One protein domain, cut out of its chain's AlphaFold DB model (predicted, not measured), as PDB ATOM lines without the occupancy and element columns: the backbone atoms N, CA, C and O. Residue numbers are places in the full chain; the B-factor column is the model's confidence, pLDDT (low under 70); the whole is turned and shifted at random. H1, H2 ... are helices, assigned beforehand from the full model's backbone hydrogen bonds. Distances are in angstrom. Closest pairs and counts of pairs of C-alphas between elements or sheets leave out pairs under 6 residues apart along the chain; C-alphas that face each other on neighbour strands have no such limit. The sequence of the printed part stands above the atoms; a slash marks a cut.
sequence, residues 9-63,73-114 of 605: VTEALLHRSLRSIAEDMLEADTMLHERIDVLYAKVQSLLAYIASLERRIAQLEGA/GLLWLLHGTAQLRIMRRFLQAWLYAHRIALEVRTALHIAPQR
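Overview. This is residues 9 to 63 and 73 to 114 of the 605 residues of an uncharacterized protein of Symbiodinium microadriaticum (UniProt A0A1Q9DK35). Look first for two long helices that make a narrow, lopsided V: H1 is the longer arm, H2 folds back beside its later part, and the two come nearest not far from the cut between them. H1 makes the longest axis, and from where the helices meet their other ends spread apart, so that residues 9 to 39 and residues 96 to 114 stand free. You will find 97 printed residues with two named helices, H1 then H2, and no named strand; the class is all helix. The whole is extended, with a radius of gyration of the C-alphas of 23.0 A and spans of 81 by 25 by 17 A.

Arrangement. Start with H1, residues 9 to 61, and go on to H2, residues 73 to 109. They only just touch, with 3 pairs of C-alphas within 8 A, through residues 47 to 54 of H1 and 81 to 88 of H2 alone. Look at the closest C-alphas, those of Ile 50 and Leu 84, 7.6 A apart. The helices run opposite ways at a shallow tilt of 30 degrees. In H1 and H2 every O i to N i+4 pair is within hydrogen-bond range.

Along the chain. Find C-alpha 9 at (51.547, 8.793, -57.940); from there H1 runs 78.1 A to C-alpha 61 at (7.571, 19.982, 5.599). H2 begins at C-alpha 73 and runs 53.4 A to C-alpha 109 at (23.481, 1.525, -38.308).

Size, cuts and confidence. The two C-alphas farthest apart are those of Val 9 and Ala 63, 81.8 A. The link from H1 to H2 is across the cut: residues 64 to 72 are not printed, and C-alphas 63 and 73 are 15.3 A apart. In the B-factor column the mean pLDDT of the printed part is 79.5; look for values under 70 in residues 74 to 78, 107 to 109 and 111 to 114.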
ATOM      1  N   VAL A   9      51.117   7.967 -59.080       77.12
ATOM      2  CA  VAL A   9      51.547   8.793 -57.940       77.12
ATOM      3  C   VAL A   9      50.389   9.648 -57.415       77.12
ATOM      4  O   VAL A   9      50.212   9.776 -56.200       77.12
ATOM      5  N   THR A  10      49.552  10.188 -58.305       77.69
ATOM      6  CA  THR A  10      48.362  10.957 -57.912       77.69
ATOM      7  C   THR A  10      47.298  10.108 -57.222       77.69
ATOM      8  O   THR A  10      46.681  10.573 -56.263       77.69
ATOM      9  N   GLU A  11      47.111   8.857 -57.640       85.50
ATOM     10  CA  GLU A  11      46.129   7.952 -57.034       85.50
ATOM     11  C   GLU A  11      46.545   7.510 -55.622       85.50
ATOM     12  O   GLU A  11      45.744   7.566 -54.683       85.50
ATOM     13  N   ALA A  12      47.825   7.176 -55.426       84.75
ATOM     14  CA  ALA A  12      48.357   6.820 -54.112       84.75
ATOM     15  C   ALA A  12      48.267   7.987 -53.108       84.75
ATOM     16  O   ALA A  12      47.930   7.788 -51.934       84.75
ATOM     17  N   LEU A  13      48.517   9.221 -53.563       85.56
ATOM     18  CA  LEU A  13      48.375  10.427 -52.739       85.56
ATOM     19  C   LEU A  13      46.912  10.722 -52.381       85.56
ATOM     20  O   LEU A  13      46.626  11.106 -51.240       85.56
ATOM     21  N   LEU A  14      45.983  10.500 -53.313       84.50
ATOM     22  CA  LEU A  14      44.549  10.644 -53.064       84.50
ATOM     23  C   LEU A  14      44.066   9.622 -52.027       84.50
ATOM     24  O   LEU A  14      43.416   9.997 -51.049       84.50
ATOM     25  N   HIS A  15      44.448   8.352 -52.179       87.94
ATOM     26  CA  HIS A  15      44.108   7.299 -51.222       87.94
ATOM     27  C   HIS A  15      44.663   7.576 -49.820       87.94
ATOM     28  O   HIS A  15      43.954   7.384 -48.830       87.94
ATOM     29  N   ARG A  16      45.902   8.074 -49.719       88.19
ATOM     30  CA  ARG A  16      46.504   8.454 -48.433       88.19
ATOM     31  C   ARG A  16      45.771   9.628 -47.780       88.19
ATOM     32  O   ARG A  16      45.538   9.597 -46.575       88.19
ATOM     33  N   SER A  17      45.363  10.619 -48.570       79.19
ATOM     34  CA  SER A  17      44.619  11.785 -48.078       79.19
ATOM     35  C   SER A  17      43.214  11.405 -47.605       79.19
ATOM     36  O   SER A  17      42.785  11.837 -46.538       79.19
ATOM     37  N   LEU A  18      42.513  10.543 -48.348       81.62
ATOM     38  CA  LEU A  18      41.193  10.037 -47.954       81.62
ATOM     39  C   LEU A  18      41.258   9.183 -46.684       81.62
ATOM     40  O   LEU A  18      40.379   9.302 -45.833       81.62
ATOM     41  N   ARG A  19      42.306   8.364 -46.528       87.00
ATOM     42  CA  ARG A  19      42.528   7.582 -45.304       87.00
ATOM     43  C   ARG A  19      42.784   8.487 -44.096       87.00
ATOM     44  O   ARG A  19      42.120   8.307 -43.084       87.00
ATOM     45  N   SER A  20      43.649   9.494 -44.235       82.94
ATOM     46  CA  SER A  20      43.917  10.471 -43.167       82.94
ATOM     47  C   SER A  20      42.646  11.215 -42.741       82.94
ATOM     48  O   SER A  20      42.380  11.334 -41.554       82.94
ATOM     49  N   ILE A  21      41.813  11.652 -43.694       73.56
ATOM     50  CA  ILE A  21      40.539  12.322 -43.378       73.56
ATOM     51  C   ILE A  21      39.570  11.367 -42.663       73.56
ATOM     52  O   ILE A  21      38.848  11.786 -41.761       73.56
ATOM     53  N   ALA A  22      39.529  10.092 -43.057       79.81
ATOM     54  CA  ALA A  22      38.680   9.097 -42.407       79.81
ATOM     55  C   ALA A  22      39.128   8.802 -40.964       79.81
ATOM     56  O   ALA A  22      38.276   8.682 -40.083       79.81
ATOM     57  N   GLU A  23      40.438   8.726 -40.721       82.06
ATOM     58  CA  GLU A  23      41.032   8.548 -39.389       82.06
ATOM     59  C   GLU A  23      40.739   9.760 -38.486       82.06
ATOM     60  O   GLU A  23      40.203   9.578 -37.391       82.06
ATOM     61  N   ASP A  24      40.924  10.988 -38.988       78.25
ATOM     62  CA  ASP A  24      40.597  12.224 -38.259       78.25
ATOM     63  C   ASP A  24      39.098  12.315 -37.907       78.25
ATOM     64  O   ASP A  24      38.708  12.795 -36.837       78.25
ATOM     65  N   MET A  25      38.219  11.849 -38.804       72.19
ATOM     66  CA  MET A  25      36.773  11.819 -38.558       72.19
ATOM     67  C   MET A  25      36.375  10.790 -37.494       72.19
ATOM     68  O   MET A  25      35.454  11.056 -36.717       72.19
ATOM     69  N   LEU A  26      37.038   9.632 -37.459       80.38
ATOM     70  CA  LEU A  26      36.828   8.607 -36.435       80.38
ATOM     71  C   LEU A  26      37.300   9.100 -35.064       80.38
ATOM     72  O   LEU A  26      36.554   8.989 -34.090       80.38
ATOM     73  N   GLU A  27      38.479   9.720 -34.995       83.75
ATOM     74  CA  GLU A  27      38.998  10.309 -33.758       83.75
ATOM     75  C   GLU A  27      38.061  11.415 -33.238       83.75
ATOM     76  O   GLU A  27      37.678  11.422 -32.064       83.75
ATOM     77  N   ALA A  28      37.551  12.274 -34.128       80.31
ATOM     78  CA  ALA A  28      36.561  13.286 -33.768       80.31
ATOM     79  C   ALA A  28      35.227  12.695 -33.260       80.31
ATOM     80  O   ALA A  28      34.627  13.266 -32.342       80.31
ATOM     81  N   ASP A  29      34.750  11.573 -33.819       82.81
ATOM     82  CA  ASP A  29      33.527  10.904 -33.347       82.81
ATOM     83  C   ASP A  29      33.757  10.248 -31.976       82.81
ATOM     84  O   ASP A  29      32.905  10.389 -31.099       82.81
ATOM     85  N   THR A  30      34.916   9.626 -31.725       83.12
ATOM     86  CA  THR A  30      35.241   9.057 -30.397       83.12
ATOM     87  C   THR A  30      35.316  10.132 -29.310       83.12
ATOM     88  O   THR A  30      34.612  10.034 -28.304       83.12
ATOM     89  N   MET A  31      36.030  11.235 -29.558       82.12
ATOM     90  CA  MET A  31      36.067  12.383 -28.646       82.12
ATOM     91  C   MET A  31      34.683  13.002 -28.402       82.12
ATOM     92  O   MET A  31      34.406  13.532 -27.321       82.12
ATOM     93  N   LEU A  32      33.804  12.997 -29.409       79.06
ATOM     94  CA  LEU A  32      32.436  13.481 -29.249       79.06
ATOM     95  C   LEU A  32      31.645  12.580 -28.291       79.06
ATOM     96  O   LEU A  32      30.940  13.113 -27.433       79.06
ATOM     97  N   HIS A  33      31.776  11.256 -28.409       81.69
ATOM     98  CA  HIS A  33      31.129  10.306 -27.502       81.69
ATOM     99  C   HIS A  33      31.634  10.475 -26.064       81.69
ATOM    100  O   HIS A  33      30.812  10.648 -25.167       81.69
ATOM    101  N   GLU A  34      32.947  10.603 -25.850       86.12
ATOM    102  CA  GLU A  34      33.511  10.868 -24.515       86.12
ATOM    103  C   GLU A  34      32.945  12.153 -23.887       86.12
ATOM    104  O   GLU A  34      32.580  12.192 -22.709       86.12
ATOM    105  N   ARG A  35      32.807  13.228 -24.674       82.25
ATOM    106  CA  ARG A  35      32.210  14.488 -24.195       82.25
ATOM    107  C   ARG A  35      30.724  14.345 -23.870       82.25
ATOM    108  O   ARG A  35      30.257  14.990 -22.927       82.25
ATOM    109  N   ILE A  36      29.986  13.544 -24.639       83.38
ATOM    110  CA  ILE A  36      28.574  13.238 -24.376       83.38
ATOM    111  C   ILE A  36      28.447  12.442 -23.073       83.38
ATOM    112  O   ILE A  36      27.604  12.796 -22.248       83.38
ATOM    113  N   ASP A  37      29.314  11.461 -22.837       86.19
ATOM    114  CA  ASP A  37      29.302  10.648 -21.619       86.19
ATOM    115  C   ASP A  37      29.632  11.482 -20.374       86.19
ATOM    116  O   ASP A  37      28.925  11.416 -19.363       86.19
ATOM    117  N   VAL A  38      30.626  12.375 -20.460       86.31
ATOM    118  CA  VAL A  38      30.936  13.331 -19.382       86.31
ATOM    119  C   VAL A  38      29.761  14.277 -19.119       86.31
ATOM    120  O   VAL A  38      29.447  14.582 -17.961       86.31
ATOM    121  N   LEU A  39      29.088  14.760 -20.168       83.75
ATOM    122  CA  LEU A  39      27.901  15.602 -20.020       83.75
ATOM    123  C   LEU A  39      26.752  14.823 -19.366       83.75
ATOM    124  O   LEU A  39      26.093  15.350 -18.469       83.75
ATOM    125  N   TYR A  40      26.539  13.572 -19.768       85.44
ATOM    126  CA  TYR A  40      25.529  12.691 -19.198       85.44
ATOM    127  C   TYR A  40      25.782  12.433 -17.707       85.44
ATOM    128  O   TYR A  40      24.867  12.598 -16.897       85.44
ATOM    129  N   ALA A  41      27.025  12.147 -17.312       86.88
ATOM    130  CA  ALA A  41      27.409  11.979 -15.909       86.88
ATOM    131  C   ALA A  41      27.135  13.245 -15.073       86.88
ATOM    132  O   ALA A  41      26.591  13.164 -13.968       86.88
ATOM    133  N   LYS A  42      27.427  14.435 -15.618       86.38
ATOM    134  CA  LYS A  42      27.104  15.718 -14.964       86.38
ATOM    135  C   LYS A  42      25.599  15.930 -14.814       86.38
ATOM    136  O   LYS A  42      25.148  16.379 -13.762       86.38
ATOM    137  N   VAL A  43      24.818  15.585 -15.838       85.62
ATOM    138  CA  VAL A  43      23.350  15.651 -15.786       85.62
ATOM    139  C   VAL A  43      22.797  14.703 -14.716       85.62
ATOM    140  O   VAL A  43      21.915  15.102 -13.956       85.62
ATOM    141  N   GLN A  44      23.342  13.491 -14.599       86.69
ATOM    142  CA  GLN A  44      22.954  12.537 -13.557       86.69
ATOM    143  C   GLN A  44      23.302  13.034 -12.148       86.69
ATOM    144  O   GLN A  44      22.465  12.967 -11.249       86.69
ATOM    145  N   SER A  45      24.490  13.614 -11.960       89.12
ATOM    146  CA  SER A  45      24.878  14.243 -10.691       89.12
ATOM    147  C   SER A  45      23.920  15.376 -10.297       89.12
ATOM    148  O   SER A  45      23.477  15.455  -9.150       89.12
ATOM    149  N   LEU A  46      23.513  16.206 -11.263       86.12
ATOM    150  CA  LEU A  46      22.571  17.300 -11.032       86.12
ATOM    151  C   LEU A  46      21.163  16.786 -10.687       86.12
ATOM    152  O   LEU A  46      20.507  17.334  -9.802       86.12
ATOM    153  N   LEU A  47      20.712  15.699 -11.322       86.56
ATOM    154  CA  LEU A  47      19.462  15.020 -10.967       86.56
ATOM    155  C   LEU A  47      19.499  14.436  -9.549       86.56
ATOM    156  O   LEU A  47      18.523  14.575  -8.810       86.56
ATOM    157  N   ALA A  48      20.618  13.829  -9.149       89.06
ATOM    158  CA  ALA A  48      20.807  13.318  -7.793       89.06
ATOM    159  C   ALA A  48      20.790  14.452  -6.753       89.06
ATOM    160  O   ALA A  48      20.156  14.321  -5.704       89.06
ATOM    161  N   TYR A  49      21.409  15.592  -7.069       87.81
ATOM    162  CA  TYR A  49      21.373  16.785  -6.225       87.81
ATOM    163  C   TYR A  49      19.951  17.344  -6.070       87.81
ATOM    164  O   TYR A  49      19.511  17.605  -4.950       87.81
ATOM    165  N   ILE A  50      19.195  17.451  -7.169       87.38
ATOM    166  CA  ILE A  50      17.777  17.848  -7.147       87.38
ATOM    167  C   ILE A  50      16.964  16.905  -6.251       87.38
ATOM    168  O   ILE A  50      16.232  17.373  -5.384       87.38
ATOM    169  N   ALA A  51      17.132  15.588  -6.401       87.00
ATOM    170  CA  ALA A  51      16.438  14.607  -5.569       87.00
ATOM    171  C   ALA A  51      16.823  14.727  -4.081       87.00
ATOM    172  O   ALA A  51      15.975  14.571  -3.203       87.00
ATOM    173  N   SER A  52      18.088  15.039  -3.780       92.38
ATOM    174  CA  SER A  52      18.533  15.306  -2.409       92.38
ATOM    175  C   SER A  52      17.890  16.565  -1.826       92.38
ATOM    176  O   SER A  52      17.537  16.564  -0.647       92.38
ATOM    177  N   LEU A  53      17.739  17.632  -2.616       86.62
ATOM    178  CA  LEU A  53      17.049  18.848  -2.183       86.62
ATOM    179  C   LEU A  53      15.561  18.589  -1.936       86.62
ATOM    180  O   LEU A  53      15.049  19.007  -0.904       86.62
ATOM    181  N   GLU A  54      14.892  17.845  -2.821       87.69
ATOM    182  CA  GLU A  54      13.489  17.453  -2.640       87.69
ATOM    183  C   GLU A  54      13.279  16.679  -1.328       87.69
ATOM    184  O   GLU A  54      12.339  16.972  -0.593       87.69
ATOM    185  N   ARG A  55      14.179  15.744  -0.980       91.62
ATOM    186  CA  ARG A  55      14.106  15.024   0.306       91.62
ATOM    187  C   ARG A  55      14.289  15.947   1.505       91.62
ATOM    188  O   ARG A  55      13.569  15.795   2.484       91.62
ATOM    189  N   ARG A  56      15.230  16.895   1.439       90.88
ATOM    190  CA  ARG A  56      15.443  17.870   2.522       90.88
ATOM    191  C   ARG A  56      14.236  18.788   2.697       90.88
ATOM    192  O   ARG A  56      13.875  19.087   3.825       90.88
ATOM    193  N   ILE A  57      13.592  19.191   1.602       86.88
ATOM    194  CA  ILE A  57      12.352  19.975   1.645       86.88
ATOM    195  C   ILE A  57      11.224  19.149   2.274       86.88
ATOM    196  O   ILE A  57      10.595  19.621   3.211       86.88
ATOM    197  N   ALA A  58      11.039  17.895   1.854       84.75
ATOM    198  CA  ALA A  58      10.030  17.011   2.442       84.75
ATOM    199  C   ALA A  58      10.267  16.747   3.944       84.75
ATOM    200  O   ALA A  58       9.317  16.647   4.712       84.75
ATOM    201  N   GLN A  59      11.529  16.667   4.383       90.12
ATOM    202  CA  GLN A  59      11.880  16.564   5.805       90.12
ATOM    203  C   GLN A  59      11.520  17.830   6.591       90.12
ATOM    204  O   GLN A  59      11.084  17.722   7.732       90.12
ATOM    205  N   LEU A  60      11.684  19.011   5.989       86.38
ATOM    206  CA  LEU A  60      11.289  20.280   6.604       86.38
ATOM    207  C   LEU A  60       9.763  20.439   6.658       86.38
ATOM    208  O   LEU A  60       9.249  20.939   7.650       86.38
ATOM    209  N   GLU A  61       9.042  19.980   5.631       85.38
ATOM    210  CA  GLU A  61       7.571  19.982   5.599       85.38
ATOM    211  C   GLU A  61       6.959  18.986   6.599       85.38
ATOM    212  O   GLU A  61       5.869  19.218   7.114       85.38
ATOM    213  N   GLY A  62       7.655  17.882   6.887       86.44
ATOM    214  CA  GLY A  62       7.205  16.852   7.824       86.44
ATOM    215  C   GLY A  62       7.540  17.113   9.295       86.44
ATOM    216  O   GLY A  62       7.191  16.276  10.123       86.44
ATOM    217  N   ALA A  63       8.226  18.210   9.634       86.19
ATOM    218  CA  ALA A  63       8.599  18.534  11.010       86.19
ATOM    219  C   ALA A  63       7.416  19.201  11.750       86.19
ATOM    220  O   ALA A  63       7.084  20.347  11.442       86.19
ATOM    221  N   GLY A  73       8.999  32.958   3.767       76.50
ATOM    222  CA  GLY A  73       9.906  31.826   3.562       76.50
ATOM    223  C   GLY A  73       9.209  30.638   2.899       76.50
ATOM    224  O   GLY A  73       9.772  30.018   1.995       76.50
ATOM    225  N   LEU A  74       7.951  30.382   3.273       67.31
ATOM    226  CA  LEU A  74       7.141  29.302   2.702       67.31
ATOM    227  C   LEU A  74       6.794  29.571   1.230       67.31
ATOM    228  O   LEU A  74       6.884  28.671   0.395       67.31
ATOM    229  N   LEU A  75       6.468  30.824   0.893       68.44
ATOM    230  CA  LEU A  75       6.172  31.236  -0.482       68.44
ATOM    231  C   LEU A  75       7.399  31.091  -1.400       68.44
ATOM    232  O   LEU A  75       7.279  30.621  -2.532       68.44
ATOM    233  N   TRP A  76       8.591  31.436  -0.900       69.38
ATOM    234  CA  TRP A  76       9.854  31.236  -1.619       69.38
ATOM    235  C   TRP A  76      10.188  29.753  -1.811       69.38
ATOM    236  O   TRP A  76      10.636  29.361  -2.892       69.38
ATOM    237  N   LEU A  77       9.914  28.915  -0.806       69.94
ATOM    238  CA  LEU A  77      10.083  27.463  -0.904       69.94
ATOM    239  C   LEU A  77       9.120  26.849  -1.937       69.94
ATOM    240  O   LEU A  77       9.533  26.055  -2.786       69.94
ATOM    241  N   LEU A  78       7.852  27.263  -1.924       68.38
ATOM    242  CA  LEU A  78       6.832  26.849  -2.895       68.38
ATOM    243  C   LEU A  78       7.182  27.304  -4.321       68.38
ATOM    244  O   LEU A  78       7.038  26.537  -5.276       68.38
ATOM    245  N   HIS A  79       7.713  28.518  -4.480       71.44
ATOM    246  CA  HIS A  79       8.166  29.004  -5.782       71.44
ATOM    247  C   HIS A  79       9.398  28.231  -6.283       71.44
ATOM    248  O   HIS A  79       9.452  27.820  -7.447       71.44
ATOM    249  N   GLY A  80      10.353  27.951  -5.389       80.06
ATOM    250  CA  GLY A  80      11.534  27.143  -5.686       80.06
ATOM    251  C   GLY A  80      11.180  25.714  -6.107       80.06
ATOM    252  O   GLY A  80      11.704  25.219  -7.104       80.06
ATOM    253  N   THR A  81      10.238  25.063  -5.420       77.31
ATOM    254  CA  THR A  81       9.796  23.696  -5.753       77.31
ATOM    255  C   THR A  81       9.036  23.625  -7.077       77.31
ATOM    256  O   THR A  81       9.234  22.675  -7.843       77.31
ATOM    257  N   ALA A  82       8.218  24.629  -7.411       72.31
ATOM    258  CA  ALA A  82       7.546  24.707  -8.707       72.31
ATOM    259  C   ALA A  82       8.556  24.830  -9.864       72.31
ATOM    260  O   ALA A  82       8.470  24.080 -10.843       72.31
ATOM    261  N   GLN A  83       9.559  25.704  -9.726       75.19
ATOM    262  CA  GLN A  83      10.639  25.836 -10.710       75.19
ATOM    263  C   GLN A  83      11.459  24.543 -10.843       75.19
ATOM    264  O   GLN A  83      11.749  24.109 -11.963       75.19
ATOM    265  N   LEU A  84      11.763  23.875  -9.724       75.56
ATOM    266  CA  LEU A  84      12.491  22.602  -9.707       75.56
ATOM    267  C   LEU A  84      11.714  21.492 -10.436       75.56
ATOM    268  O   LEU A  84      12.281  20.765 -11.257       75.56
ATOM    269  N   ARG A  85      10.395  21.396 -10.210       77.50
ATOM    270  CA  ARG A  85       9.514  20.430 -10.893       77.50
ATOM    271  C   ARG A  85       9.448  20.680 -12.399       77.50
ATOM    272  O   ARG A  85       9.474  19.721 -13.176       77.50
ATOM    273  N   ILE A  86       9.396  21.944 -12.824       79.94
ATOM    274  CA  ILE A  86       9.429  22.317 -14.247       79.94
ATOM    275  C   ILE A  86      10.778  21.925 -14.866       79.94
ATOM    276  O   ILE A  86      10.800  21.289 -15.924       79.94
ATOM    277  N   MET A  87      11.891  22.228 -14.191       73.69
ATOM    278  CA  MET A  87      13.237  21.844 -14.633       73.69
ATOM    279  C   MET A  87      13.400  20.327 -14.755       73.69
ATOM    280  O   MET A  87      13.946  19.850 -15.749       73.69
ATOM    281  N   ARG A  88      12.862  19.557 -13.806       78.94
ATOM    282  CA  ARG A  88      12.898  18.089 -13.831       78.94
ATOM    283  C   ARG A  88      12.110  17.503 -15.000       78.94
ATOM    284  O   ARG A  88      12.654  16.683 -15.737       78.94
ATOM    285  N   ARG A  89      10.858  17.934 -15.204       77.88
ATOM    286  CA  ARG A  89      10.036  17.479 -16.345       77.88
ATOM    287  C   ARG A  89      10.694  17.826 -17.677       77.88
ATOM    288  O   ARG A  89      10.670  17.023 -18.608       77.88
ATOM    289  N   PHE A  90      11.314  19.000 -17.755       77.06
ATOM    290  CA  PHE A  90      12.063  19.422 -18.930       77.06
ATOM    291  C   PHE A  90      13.282  18.531 -19.188       77.06
ATOM    292  O   PHE A  90      13.459  18.045 -20.303       77.06
ATOM    293  N   LEU A  91      14.091  18.277 -18.159       76.62
ATOM    294  CA  LEU A  91      15.286  17.446 -18.271       76.62
ATOM    295  C   LEU A  91      14.935  15.999 -18.640       76.62
ATOM    296  O   LEU A  91      15.598  15.406 -19.485       76.62
ATOM    297  N   GLN A  92      13.843  15.460 -18.094       76.88
ATOM    298  CA  GLN A  92      13.311  14.152 -18.482       76.88
ATOM    299  C   GLN A  92      12.855  14.120 -19.945       76.88
ATOM    300  O   GLN A  92      13.214  13.194 -20.668       76.88
ATOM    301  N   ALA A  93      12.115  15.132 -20.407       74.56
ATOM    302  CA  ALA A  93      11.697  15.224 -21.807       74.56
ATOM    303  C   ALA A  93      12.898  15.347 -22.761       74.56
ATOM    304  O   ALA A  93      12.908  14.737 -23.831       74.56
ATOM    305  N   TRP A  94      13.928  16.096 -22.359       81.69
ATOM    306  CA  TRP A  94      15.170  16.235 -23.116       81.69
ATOM    307  C   TRP A  94      15.945  14.912 -23.191       81.69
ATOM    308  O   TRP A  94      16.297  14.479 -24.289       81.69
ATOM    309  N   LEU A  95      16.138  14.225 -22.059       78.69
ATOM    310  CA  LEU A  95      16.788  12.911 -22.008       78.69
ATOM    311  C   LEU A  95      16.022  11.864 -22.828       78.69
ATOM    312  O   LEU A  95      16.635  11.082 -23.550       78.69
ATOM    313  N   TYR A  96      14.688  11.881 -22.774       78.69
ATOM    314  CA  TYR A  96      13.840  10.995 -23.571       78.69
ATOM    315  C   TYR A  96      13.998  11.250 -25.077       78.69
ATOM    316  O   TYR A  96      14.208  10.316 -25.850       78.69
ATOM    317  N   ALA A  97      13.982  12.518 -25.500       74.00
ATOM    318  CA  ALA A  97      14.222  12.883 -26.895       74.00
ATOM    319  C   ALA A  97      15.636  12.492 -27.367       74.00
ATOM    320  O   ALA A  97      15.820  12.126 -28.529       74.00
ATOM    321  N   HIS A  98      16.633  12.560 -26.482       75.94
ATOM    322  CA  HIS A  98      18.000  12.147 -26.791       75.94
ATOM    323  C   HIS A  98      18.129  10.623 -26.911       75.94
ATOM    324  O   HIS A  98      18.740  10.134 -27.859       75.94
ATOM    325  N   ARG A  99      17.467   9.870 -26.026       80.88
ATOM    326  CA  ARG A  99      17.379   8.408 -26.108       80.88
ATOM    327  C   ARG A  99      16.735   7.945 -27.415       80.88
ATOM    328  O   ARG A  99      17.313   7.102 -28.089       80.88
ATOM    329  N   ILE A 100      15.605   8.534 -27.816       75.75
ATOM    330  CA  ILE A 100      14.966   8.216 -29.107       75.75
ATOM    331  C   ILE A 100      15.925   8.494 -30.270       75.75
ATOM    332  O   ILE A 100      15.992   7.722 -31.221       75.75
ATOM    333  N   ALA A 101      16.691   9.585 -30.208       73.56
ATOM    334  CA  ALA A 101      17.665   9.909 -31.247       73.56
ATOM    335  C   ALA A 101      18.784   8.863 -31.347       73.56
ATOM    336  O   ALA A 101      19.182   8.500 -32.455       73.56
ATOM    337  N   LEU A 102      19.265   8.374 -30.202       76.12
ATOM    338  CA  LEU A 102      20.250   7.297 -30.128       76.12
ATOM    339  C   LEU A 102      19.676   5.975 -30.648       76.12
ATOM    340  O   LEU A 102      20.319   5.352 -31.484       76.12
ATOM    341  N   GLU A 103      18.460   5.594 -30.246       77.06
ATOM    342  CA  GLU A 103      17.777   4.378 -30.724       77.06
ATOM    343  C   GLU A 103      17.531   4.413 -32.242       77.06
ATOM    344  O   GLU A 103      17.717   3.417 -32.939       77.06
ATOM    345  N   VAL A 104      17.185   5.579 -32.796       74.81
ATOM    346  CA  VAL A 104      17.066   5.759 -34.251       74.81
ATOM    347  C   VAL A 104      18.436   5.661 -34.931       74.81
ATOM    348  O   VAL A 104      18.538   5.061 -36.001       74.81
ATOM    349  N   ARG A 105      19.504   6.207 -34.327       73.06
ATOM    350  CA  ARG A 105      20.875   6.115 -34.863       73.06
ATOM    351  C   ARG A 105      21.385   4.670 -34.853       73.06
ATOM    352  O   ARG A 105      21.978   4.252 -35.844       73.06
ATOM    353  N   THR A 106      21.133   3.903 -33.792       73.19
ATOM    354  CA  THR A 106      21.525   2.487 -33.708       73.19
ATOM    355  C   THR A 106      20.712   1.620 -34.667       73.19
ATOM    356  O   THR A 106      21.303   0.842 -35.413       73.19
ATOM    357  N   ALA A 107      19.392   1.816 -34.756       69.69
ATOM    358  CA  ALA A 107      18.547   1.119 -35.729       69.69
ATOM    359  C   ALA A 107      18.967   1.398 -37.185       69.69
ATOM    360  O   ALA A 107      18.911   0.510 -38.034       69.69
ATOM    361  N   LEU A 108      19.434   2.617 -37.479       62.25
ATOM    362  CA  LEU A 108      19.946   2.992 -38.801       62.25
ATOM    363  C   LEU A 108      21.325   2.394 -39.110       62.25
ATOM    364  O   LEU A 108      21.584   2.075 -40.269       62.25
ATOM    365  N   HIS A 109      22.193   2.203 -38.111       69.94
ATOM    366  CA  HIS A 109      23.481   1.525 -38.308       69.94
ATOM    367  C   HIS A 109      23.326   0.042 -38.667       69.94
ATOM    368  O   HIS A 109      24.171  -0.502 -39.372       69.94
ATOM    369  N   ILE A 110      22.228  -0.591 -38.249       74.75
ATOM    370  CA  ILE A 110      21.929  -2.000 -38.543       74.75
ATOM    371  C   ILE A 110      21.430  -2.189 -39.998       74.75
ATOM    372  O   ILE A 110      21.478  -3.300 -40.522       74.75
ATOM    373  N   ALA A 111      21.013  -1.123 -40.703       57.50
ATOM    374  CA  ALA A 111      20.478  -1.196 -42.072       57.50
ATOM    375  C   ALA A 111      21.077  -0.119 -43.016       57.50
ATOM    376  O   ALA A 111      20.427   0.889 -43.313       57.50
ATOM    377  N   PRO A 112      22.293  -0.323 -43.564       55.06
ATOM    378  CA  PRO A 112      23.071   0.721 -44.249       55.06
ATOM    379  C   PRO A 112      22.605   1.089 -45.677       55.06
ATOM    380  O   PRO A 112      23.232   1.899 -46.352       55.06
ATOM    381  N   GLN A 113      21.496   0.540 -46.174       59.34
ATOM    382  CA  GLN A 113      21.208   0.502 -47.616       59.34
ATOM    383  C   GLN A 113      20.711   1.819 -48.265       59.34
ATOM    384  O   GLN A 113      20.493   1.834 -49.474       59.34
ATOM    385  N   ARG A 114      20.493   2.942 -47.548       55.69
ATOM    386  CA  ARG A 114      19.969   4.190 -48.179       55.69
ATOM    387  C   ARG A 114      20.526   5.508 -47.604       55.69
ATOM    388  O   ARG A 114      19.858   6.139 -46.779       55.69
TER     389      ARG A 114